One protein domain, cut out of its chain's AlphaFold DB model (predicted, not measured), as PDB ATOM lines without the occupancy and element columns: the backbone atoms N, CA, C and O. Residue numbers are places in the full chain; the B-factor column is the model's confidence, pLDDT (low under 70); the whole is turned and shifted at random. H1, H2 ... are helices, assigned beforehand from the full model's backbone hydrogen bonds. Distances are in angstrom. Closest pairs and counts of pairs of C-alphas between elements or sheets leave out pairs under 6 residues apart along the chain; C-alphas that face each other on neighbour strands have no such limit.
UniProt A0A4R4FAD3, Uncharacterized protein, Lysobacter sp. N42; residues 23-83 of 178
ATOM      1  N   ASP A  23      19.871 -23.299  38.235       89.94
ATOM      2  CA  ASP A  23      19.368 -23.630  39.570       89.94
ATOM      3  C   ASP A  23      20.440 -24.335  40.410       89.94
ATOM      4  O   ASP A  23      20.657 -23.988  41.572       89.94
ATOM      5  N   THR A  24      21.191 -25.251  39.800       91.25
ATOM      6  CA  THR A  24      22.350 -25.917  40.404       91.25
ATOM      7  C   THR A  24      23.410 -24.900  40.803       91.25
ATOM      8  O   THR A  24      23.940 -24.952  41.914       91.25
ATOM      9  N   VAL A  25      23.703 -23.943  39.921       92.50
ATOM     10  CA  VAL A  25      24.655 -22.859  40.193       92.50
ATOM     11  C   VAL A  25      24.202 -21.998  41.359       92.50
ATOM     12  O   VAL A  25      24.990 -21.747  42.269       92.50
ATOM     13  N   MET A  26      22.947 -21.553  41.346       91.81
ATOM     14  CA  MET A  26      22.404 -20.700  42.398       91.81
ATOM     15  C   MET A  26      22.433 -21.420  43.743       91.81
ATOM     16  O   MET A  26      22.908 -20.846  44.714       91.81
ATOM     17  N   ARG A  27      22.066 -22.704  43.783       93.06
ATOM     18  CA  ARG A  27      22.146 -23.516  45.001       93.06
ATOM     19  C   ARG A  27      23.575 -23.655  45.530       93.06
ATOM     20  O   ARG A  27      23.800 -23.601  46.734       93.06
ATOM     21  N   ARG A  28      24.566 -23.825  44.650       94.00
ATOM     22  CA  ARG A  28      25.983 -23.850  45.061       94.00
ATOM     23  C   ARG A  28      26.447 -22.490  45.583       94.00
ATOM     24  O   ARG A  28      27.194 -22.439  46.556       94.00
ATOM     25  N   LEU A  29      25.989 -21.397  44.973       94.25
ATOM     26  CA  LEU A  29      26.269 -20.046  45.458       94.25
ATOM     27  C   LEU A  29      25.647 -19.801  46.832       94.25
ATOM     28  O   LEU A  29      26.328 -19.247  47.682       94.25
ATOM     29  N   GLU A  30      24.420 -20.255  47.091       95.94
ATOM     30  CA  GLU A  30      23.792 -20.158  48.421       95.94
ATOM     31  C   GLU A  30      24.658 -20.810  49.506       95.94
ATOM     32  O   GLU A  30      24.859 -20.228  50.572       95.94
ATOM     33  N   ILE A  31      25.240 -21.979  49.207       95.12
ATOM     34  CA  ILE A  31      26.144 -22.697  50.119       95.12
ATOM     35  C   ILE A  31      27.424 -21.891  50.379       95.12
ATOM     36  O   ILE A  31      27.826 -21.741  51.528       95.12
ATOM     37  N   ILE A  32      28.065 -21.361  49.332       94.12
ATOM     38  CA  ILE A  32      29.331 -20.618  49.461       94.12
ATOM     39  C   ILE A  32      29.134 -19.249  50.116       94.12
ATOM     40  O   ILE A  32      29.975 -18.805  50.895       94.12
ATOM     41  N   VAL A  33      28.039 -18.568  49.787       94.81
ATOM     42  CA  VAL A  33      27.688 -17.261  50.353       94.81
ATOM     43  C   VAL A  33      27.181 -17.413  51.789       94.81
ATOM     44  O   VAL A  33      27.315 -16.483  52.580       94.81
ATOM     45  N   GLY A  34      26.610 -18.572  52.134       95.62
ATOM     46  CA  GLY A  34      25.969 -18.812  53.425       95.62
ATOM     47  C   GLY A  34      24.635 -18.073  53.579       95.62
ATOM     48  O   GLY A  34      24.229 -17.775  54.699       95.62
ATOM     49  N   SER A  35      23.972 -17.733  52.467       94.69
ATOM     50  CA  SER A  35      22.694 -17.011  52.447       94.69
ATOM     51  C   SER A  35      21.844 -17.453  51.259       94.69
ATOM     52  O   SER A  35      22.341 -17.559  50.138       94.69
ATOM     53  N   ASP A  36      20.548 -17.655  51.499       92.75
ATOM     54  CA  ASP A  36      19.522 -17.924  50.483       92.75
ATOM     55  C   ASP A  36      18.944 -16.635  49.866       92.75
ATOM     56  O   ASP A  36      18.151 -16.653  48.917       92.75
ATOM     57  N   LYS A  37      19.353 -15.471  50.381       92.88
ATOM     58  CA  LYS A  37      18.862 -14.181  49.906       92.88
ATOM     59  C   LYS A  37      19.558 -13.808  48.608       92.88
ATOM     60  O   LYS A  37      20.757 -13.542  48.563       92.88
ATOM     61  N   GLN A  38      18.761 -13.634  47.555       90.69
ATOM     62  CA  GLN A  38      19.240 -13.205  46.235       90.69
ATOM     63  C   GLN A  38      20.088 -11.926  46.281       90.69
ATOM     64  O   GLN A  38      21.042 -11.808  45.520       90.69
ATOM     65  N   VAL A  39      19.759 -10.987  47.178       91.88
ATOM     66  CA  VAL A  39      20.503  -9.730  47.367       91.88
ATOM     67  C   VAL A  39      21.940  -9.986  47.829       91.88
ATOM     68  O   VAL A  39      22.866  -9.343  47.336       91.88
ATOM     69  N   ASP A  40      22.140 -10.950  48.724       93.62
ATOM     70  CA  ASP A  40      23.468 -11.293  49.231       93.62
ATOM     71  C   ASP A  40      24.287 -11.983  48.141       93.62
ATOM     72  O   ASP A  40      25.451 -11.642  47.934       93.62
ATOM     73  N   ILE A  41      23.655 -12.868  47.364       94.00
ATOM     74  CA  ILE A  41      24.292 -13.564  46.241       94.00
ATOM     75  C   ILE A  41      24.737 -12.573  45.158       94.00
ATOM     76  O   ILE A  41      25.883 -12.628  44.714       94.00
ATOM     77  N   VAL A  42      23.887 -11.623  44.741       92.69
ATOM     78  CA  VAL A  42      24.297 -10.628  43.727       92.69
ATOM     79  C   VAL A  42      25.378  -9.694  44.229       92.69
ATOM     80  O   VAL A  42      26.290  -9.368  43.473       92.69
ATOM     81  N   ARG A  43      25.317  -9.298  45.504       93.25
ATOM     82  CA  ARG A  43      26.358  -8.479  46.121       93.25
ATOM     83  C   ARG A  43      27.680  -9.235  46.165       93.25
ATOM     84  O   ARG A  43      28.719  -8.654  45.867       93.25
ATOM     85  N   TRP A  44      27.641 -10.521  46.498       95.25
ATOM     86  CA  TRP A  44      28.816 -11.381  46.509       95.25
ATOM     87  C   TRP A  44      29.422 -11.527  45.105       95.25
ATOM     88  O   TRP A  44      30.636 -11.395  44.946       95.25
ATOM     89  N   LEU A  45      28.576 -11.684  44.083       94.31
ATOM     90  CA  LEU A  45      28.970 -11.722  42.670       94.31
ATOM     91  C   LEU A  45      29.366 -10.351  42.082       94.31
ATOM     92  O   LEU A  45      29.855 -10.300  40.959       94.31
ATOM     93  N   GLY A  46      29.133  -9.243  42.791       93.00
ATOM     94  CA  GLY A  46      29.410  -7.893  42.288       93.00
ATOM     95  C   GLY A  46      28.466  -7.420  41.174       93.00
ATOM     96  O   GLY A  46      28.842  -6.567  40.374       93.00
ATOM     97  N   VAL A  47      27.242  -7.956  41.100       91.88
ATOM     98  CA  VAL A  47      26.252  -7.613  40.062       91.88
ATOM     99  C   VAL A  47      25.019  -6.915  40.640       91.88
ATOM    100  O   VAL A  47      24.747  -6.957  41.837       91.88
ATOM    101  N   ASN A  48      24.224  -6.285  39.771       89.75
ATOM    102  CA  ASN A  48      22.933  -5.706  40.158       89.75
ATOM    103  C   ASN A  48      21.855  -6.803  40.281       89.75
ATOM    104  O   ASN A  48      21.845  -7.749  39.492       89.75
ATOM    105  N   LEU A  49      20.902  -6.635  41.203       87.00
ATOM    106  CA  LEU A  49      19.750  -7.517  41.422       87.00
ATOM    107  C   LEU A  49      18.922  -7.765  40.149       87.00
ATOM    108  O   LEU A  49      18.423  -8.870  39.934       87.00
ATOM    109  N   SER A  50      18.835  -6.776  39.252       87.94
ATOM    110  CA  SER A  50      18.168  -6.926  37.948       87.94
ATOM    111  C   SER A  50      18.793  -8.015  37.060       87.94
ATOM    112  O   SER A  50      18.116  -8.567  36.187       87.94
ATOM    113  N   SER A  51      20.057  -8.375  37.298       87.75
ATOM    114  CA  SER A  51      20.778  -9.416  36.556       87.75
ATOM    115  C   SER A  51      20.198 -10.804  36.824       87.75
ATOM    116  O   SER A  51      20.001 -11.556  35.873       87.75
ATOM    117  N   ILE A  52      19.815 -11.112  38.071       85.56
ATOM    118  CA  ILE A  52      19.220 -12.413  38.427       85.56
ATOM    119  C   ILE A  52      17.922 -12.653  37.662       85.56
ATOM    120  O   ILE A  52      17.736 -13.727  37.092       85.56
ATOM    121  N   ASN A  53      17.036 -11.657  37.604       86.06
ATOM    122  CA  ASN A  53      15.766 -11.795  36.887       86.06
ATOM    123  C   ASN A  53      15.994 -12.044  35.392       86.06
ATOM    124  O   ASN A  53      15.296 -12.852  34.779       86.06
ATOM    125  N   ASN A  54      17.007 -11.400  34.810       87.69
ATOM    126  CA  ASN A  54      17.391 -11.628  33.421       87.69
ATOM    127  C   ASN A  54      17.976 -13.028  33.193       87.69
ATOM    128  O   ASN A  54      17.630 -13.656  32.193       87.69
ATOM    129  N   TRP A  55      18.815 -13.529  34.102       90.56
ATOM    130  CA  TRP A  55      19.383 -14.878  34.021       90.56
ATOM    131  C   TRP A  55      18.311 -15.951  34.147       90.56
ATOM    132  O   TRP A  55      18.250 -16.834  33.297       90.56
ATOM    133  N   LYS A  56      17.407 -15.816  35.126       86.62
ATOM    134  CA  LYS A  56      16.260 -16.716  35.313       86.62
ATOM    135  C   LYS A  56      15.353 -16.732  34.089       86.62
ATOM    136  O   LYS A  56      15.037 -17.796  33.574       86.62
ATOM    137  N   ARG A  57      15.004 -15.555  33.558       86.81
ATOM    138  CA  ARG A  57      14.161 -15.436  32.357       86.81
ATOM    139  C   ARG A  57      14.786 -16.082  31.118       86.81
ATOM    140  O   ARG A  57      14.057 -16.551  30.253       86.81
ATOM    141  N   ARG A  58      16.117 -16.055  30.997       84.88
ATOM    142  CA  ARG A  58      16.852 -16.592  29.839       84.88
ATOM    143  C   ARG A  58      17.411 -18.002  30.061       84.88
ATOM    144  O   ARG A  58      17.982 -18.558  29.130       84.88
ATOM    145  N   GLY A  59      17.301 -18.555  31.270       83.38
ATOM    146  CA  GLY A  59      17.920 -19.829  31.647       83.38
ATOM    147  C   GLY A  59      19.438 -19.853  31.427       83.38
ATOM    148  O   GLY A  59      19.978 -20.868  31.002       83.38
ATOM    149  N   THR A  60      20.123 -18.721  31.621       88.06
ATOM    150  CA  THR A  60      21.554 -18.572  31.290       88.06
ATOM    151  C   THR A  60      22.410 -18.512  32.549       88.06
ATOM    152  O   THR A  60      22.148 -17.694  33.430       88.06
ATOM    153  N   VAL A  61      23.470 -19.322  32.603       90.69
ATOM    154  CA  VAL A  61      24.464 -19.286  33.684       90.69
ATOM    155  C   VAL A  61      25.442 -18.121  33.477       90.69
ATOM    156  O   VAL A  61      26.058 -18.016  32.412       90.69
ATOM    157  N   PRO A  62      25.642 -17.249  34.478       91.31
ATOM    158  CA  PRO A  62      26.553 -16.115  34.372       91.31
ATOM    159  C   PRO A  62      28.005 -16.517  34.674       91.31
ATOM    160  O   PRO A  62      28.599 -16.038  35.639       91.31
ATOM    161  N   TYR A  63      28.593 -17.380  33.839       93.19
ATOM    162  CA  TYR A  63      29.944 -17.926  34.054       93.19
ATOM    163  C   TYR A  63      30.994 -16.856  34.346       93.19
ATOM    164  O   TYR A  63      31.774 -17.018  35.275       93.19
ATOM    165  N   LYS A  64      30.973 -15.738  33.610       92.69
ATOM    166  CA  LYS A  64      31.914 -14.632  33.816       92.69
ATOM    167  C   LYS A  64      31.871 -14.090  35.250       92.69
ATOM    168  O   LYS A  64      32.897 -14.077  35.915       92.69
ATOM    169  N   ALA A  65      30.686 -13.707  35.733       93.62
ATOM    170  CA  ALA A  65      30.529 -13.136  37.072       93.62
ATOM    171  C   ALA A  65      30.908 -14.142  38.169       93.62
ATOM    172  O   ALA A  65      31.502 -13.775  39.178       93.62
ATOM    173  N   ILE A  66      30.589 -15.422  37.959       94.62
ATOM    174  CA  ILE A  66      30.925 -16.498  38.895       94.62
ATOM    175  C   ILE A  66      32.439 -16.707  38.953       94.62
ATOM    176  O   ILE A  66      33.009 -16.690  40.038       94.62
ATOM    177  N   VAL A  67      33.093 -16.873  37.803       94.81
ATOM    178  CA  VAL A  67      34.542 -17.103  37.722       94.81
ATOM    179  C   VAL A  67      35.306 -15.920  38.312       94.81
ATOM    180  O   VAL A  67      36.183 -16.129  39.143       94.81
ATOM    181  N   GLU A  68      34.939 -14.685  37.961       95.06
ATOM    182  CA  GLU A  68      35.553 -13.478  38.531       95.06
ATOM    183  C   GLU A  68      35.402 -13.438  40.060       95.06
ATOM    184  O   GLU A  68      36.373 -13.181  40.773       95.06
ATOM    185  N   ALA A  69      34.212 -13.750  40.584       95.12
ATOM    186  CA  ALA A  69      33.954 -13.728  42.019       95.12
ATOM    187  C   ALA A  69      34.675 -14.846  42.795       95.12
ATOM    188  O   ALA A  69      35.095 -14.601  43.931       95.12
ATOM    189  N   LEU A  70      34.817 -16.037  42.201       95.38
ATOM    190  CA  LEU A  70      35.559 -17.169  42.766       95.38
ATOM    191  C   LEU A  70      37.064 -16.880  42.794       95.38
ATOM    192  O   LEU A  70      37.686 -17.016  43.849       95.38
ATOM    193  N   LEU A  71      37.631 -16.401  41.680       93.94
ATOM    194  CA  LEU A  71      39.048 -16.036  41.586       93.94
ATOM    195  C   LEU A  71      39.405 -14.906  42.558       93.94
ATOM    196  O   LEU A  71      40.391 -15.014  43.279       93.94
ATOM    197  N   ALA A  72      38.564 -13.870  42.664       93.12
ATOM    198  CA  ALA A  72      38.774 -12.766  43.607       93.12
ATOM    199  C   ALA A  72      38.804 -13.204  45.086       93.12
ATOM    200  O   ALA A  72      39.241 -12.442  45.946       93.12
ATOM    201  N   ARG A  73      38.313 -14.410  45.393       94.06
ATOM    202  CA  ARG A  73      38.226 -14.973  46.749       94.06
ATOM    203  C   ARG A  73      39.059 -16.239  46.926       94.06
ATOM    204  O   ARG A  73      38.909 -16.905  47.944       94.06
ATOM    205  N   ASN A  74      39.928 -16.560  45.965       92.06
ATOM    206  CA  ASN A  74      40.761 -17.766  45.967       92.06
ATOM    207  C   ASN A  74      39.958 -19.067  46.152       92.06
ATOM    208  O   ASN A  74      40.411 -20.002  46.810       92.06
ATOM    209  N   ILE A  75      38.754 -19.135  45.581       92.00
ATOM    210  CA  ILE A  75      37.938 -20.350  45.591       92.00
ATOM    211  C   ILE A  75      38.199 -21.118  44.297       92.00
ATOM    212  O   ILE A  75      38.103 -20.561  43.204       92.00
ATOM    213  N   SER A  76      38.505 -22.410  44.428       89.94
ATOM    214  CA  SER A  76      38.751 -23.292  43.288       89.94
ATOM    215  C   SER A  76      37.533 -23.364  42.363       89.94
ATOM    216  O   SER A  76      36.422 -23.699  42.789       89.94
ATOM    217  N   LEU A  77      37.762 -23.082  41.076       90.81
ATOM    218  CA  LEU A  77      36.758 -23.260  40.029       90.81
ATOM    219  C   LEU A  77      36.350 -24.733  39.934       90.81
ATOM    220  O   LEU A  77      35.164 -25.031  39.813       90.81
ATOM    221  N   ASP A  78      37.303 -25.647  40.077       89.31
ATOM    222  CA  ASP A  78      37.065 -27.086  39.982       89.31
ATOM    223  C   ASP A  78      36.125 -27.555  41.088       89.31
ATOM    224  O   ASP A  78      35.130 -28.229  40.825       89.31
ATOM    225  N   SER A  79      36.373 -27.104  42.321       87.19
ATOM    226  CA  SER A  79      35.503 -27.406  43.457       87.19
ATOM    227  C   SER A  79      34.101 -26.813  43.288       87.19
ATOM    228  O   SER A  79      33.129 -27.411  43.746       87.19
ATOM    229  N   PHE A  80      33.968 -25.663  42.619       91.88
ATOM    230  CA  PHE A  80      32.662 -25.058  42.363       91.88
ATOM    231  C   PHE A  80      31.891 -25.758  41.242       91.88
ATOM    232  O   PHE A  80      30.701 -26.035  41.392       91.88
ATOM    233  N   PHE A  81      32.533 -26.014  40.102       89.88
ATOM    234  CA  PHE A  81      31.884 -26.505  38.886       89.88
ATOM    235  C   PHE A  81      31.747 -28.031  38.869       89.88
ATOM    236  O   PHE A  81      30.733 -28.548  38.391       89.88
ATOM    237  N   ALA A  82      32.695 -28.750  39.463       86.88
ATOM    238  CA  ALA A  82      32.759 -30.204  39.431       86.88
ATOM    239  C   ALA A  82      33.224 -30.799  40.780       86.88
ATOM    240  O   ALA A  82      34.200 -31.534  40.815       86.88
ATOM    241  N   PRO A  83      32.513 -30.571  41.901       84.00
ATOM    242  CA  PRO A  83      32.966 -31.001  43.233       84.00
ATOM    243  C   PRO A  83      33.197 -32.515  43.374       84.00
ATOM    244  O   PRO A  83      33.984 -32.941  44.212       84.00
TER     245      PRO A  83
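Overview. This is residues 23 to 83 of the 178 residues of an uncharacterized protein of Lysobacter sp. N42 (UniProt A0A4R4FAD3). Five short helices make a compact, rounded cluster in which helices cross rather than lie side by side: H2 is the hub, with H1, H3 and H4 each packed on it at a large angle. H1 and H4 lie on different sides of the middle, while H3 and the small H5 lie toward opposite ends of the longest axis. The printed part has 61 residues with five named helices, in the order H1, H2, H3, H4, H5, and no named strand; its class is all helix. It is compact, with a radius of gyration of the C-alphas of 10.8 A, and spans 27 by 20 by 18 A.

Arrangement. Start at the longest helix, H1, residues 23 to 33. It touches H2, residues 38 to 45, about perpendicular at 76 degrees; look at the C-alphas of Val 33 and Ile 41, their closest, 6.5 A apart. H2 also touches H3, residues 49 to 58, about perpendicular at 83 degrees, with the C-alphas of Val 42 and Leu 49 closest at 6.0 A. The third neighbour that H2 touches is H4, residues 63 to 71, where the C-alphas of Leu 45 and Ala 69 are closest at 5.4 A; the two run the same way at a steep tilt of 67 degrees, only just short of about perpendicular. The helix packing is mostly crossed, with 0 of these 3 pairs at a shallow tilt. H5, residues 77 to 81, only just touches H4, with 3 pairs of C-alphas within 8 A, and only at the corner by their link; the closest C-alphas are those of Leu 70 and Leu 77, 6.8 A apart. H5 and H1 are close but not clearly touching, the C-alphas of Arg 28 and Phe 80 being closest at 7.3 A. H1 is apart from H3 and H4, and H3 is apart from H4 and H5. Every backbone O i to N i+4 pair is within hydrogen-bond range in H1, H2, H4 and H5; in H3 it is 5 of 6.

Along the chain. Find C-alpha 23 at (19.368, -23.630, 39.570); from there H1 runs 15.0 A to C-alpha 33. H2 follows over residues 38 to 45, 10.5 A. Find C-alpha 49 at (19.750, -7.517, 41.422), where H3 begins its 15.0 A to C-alpha 58. H4 covers 12.0 A from residue 63 to 71, and H5 6.0 A from residue 77 to C-alpha 81 at (31.884, -26.505, 38.886).

Size, cuts and confidence. The two C-alphas farthest apart, those of Arg 57 and Asn 74, are 30.0 A apart. The printed part has no cut, and its four links between helices are tight. Its mean pLDDT is 91.4, and no printed residue is under 70.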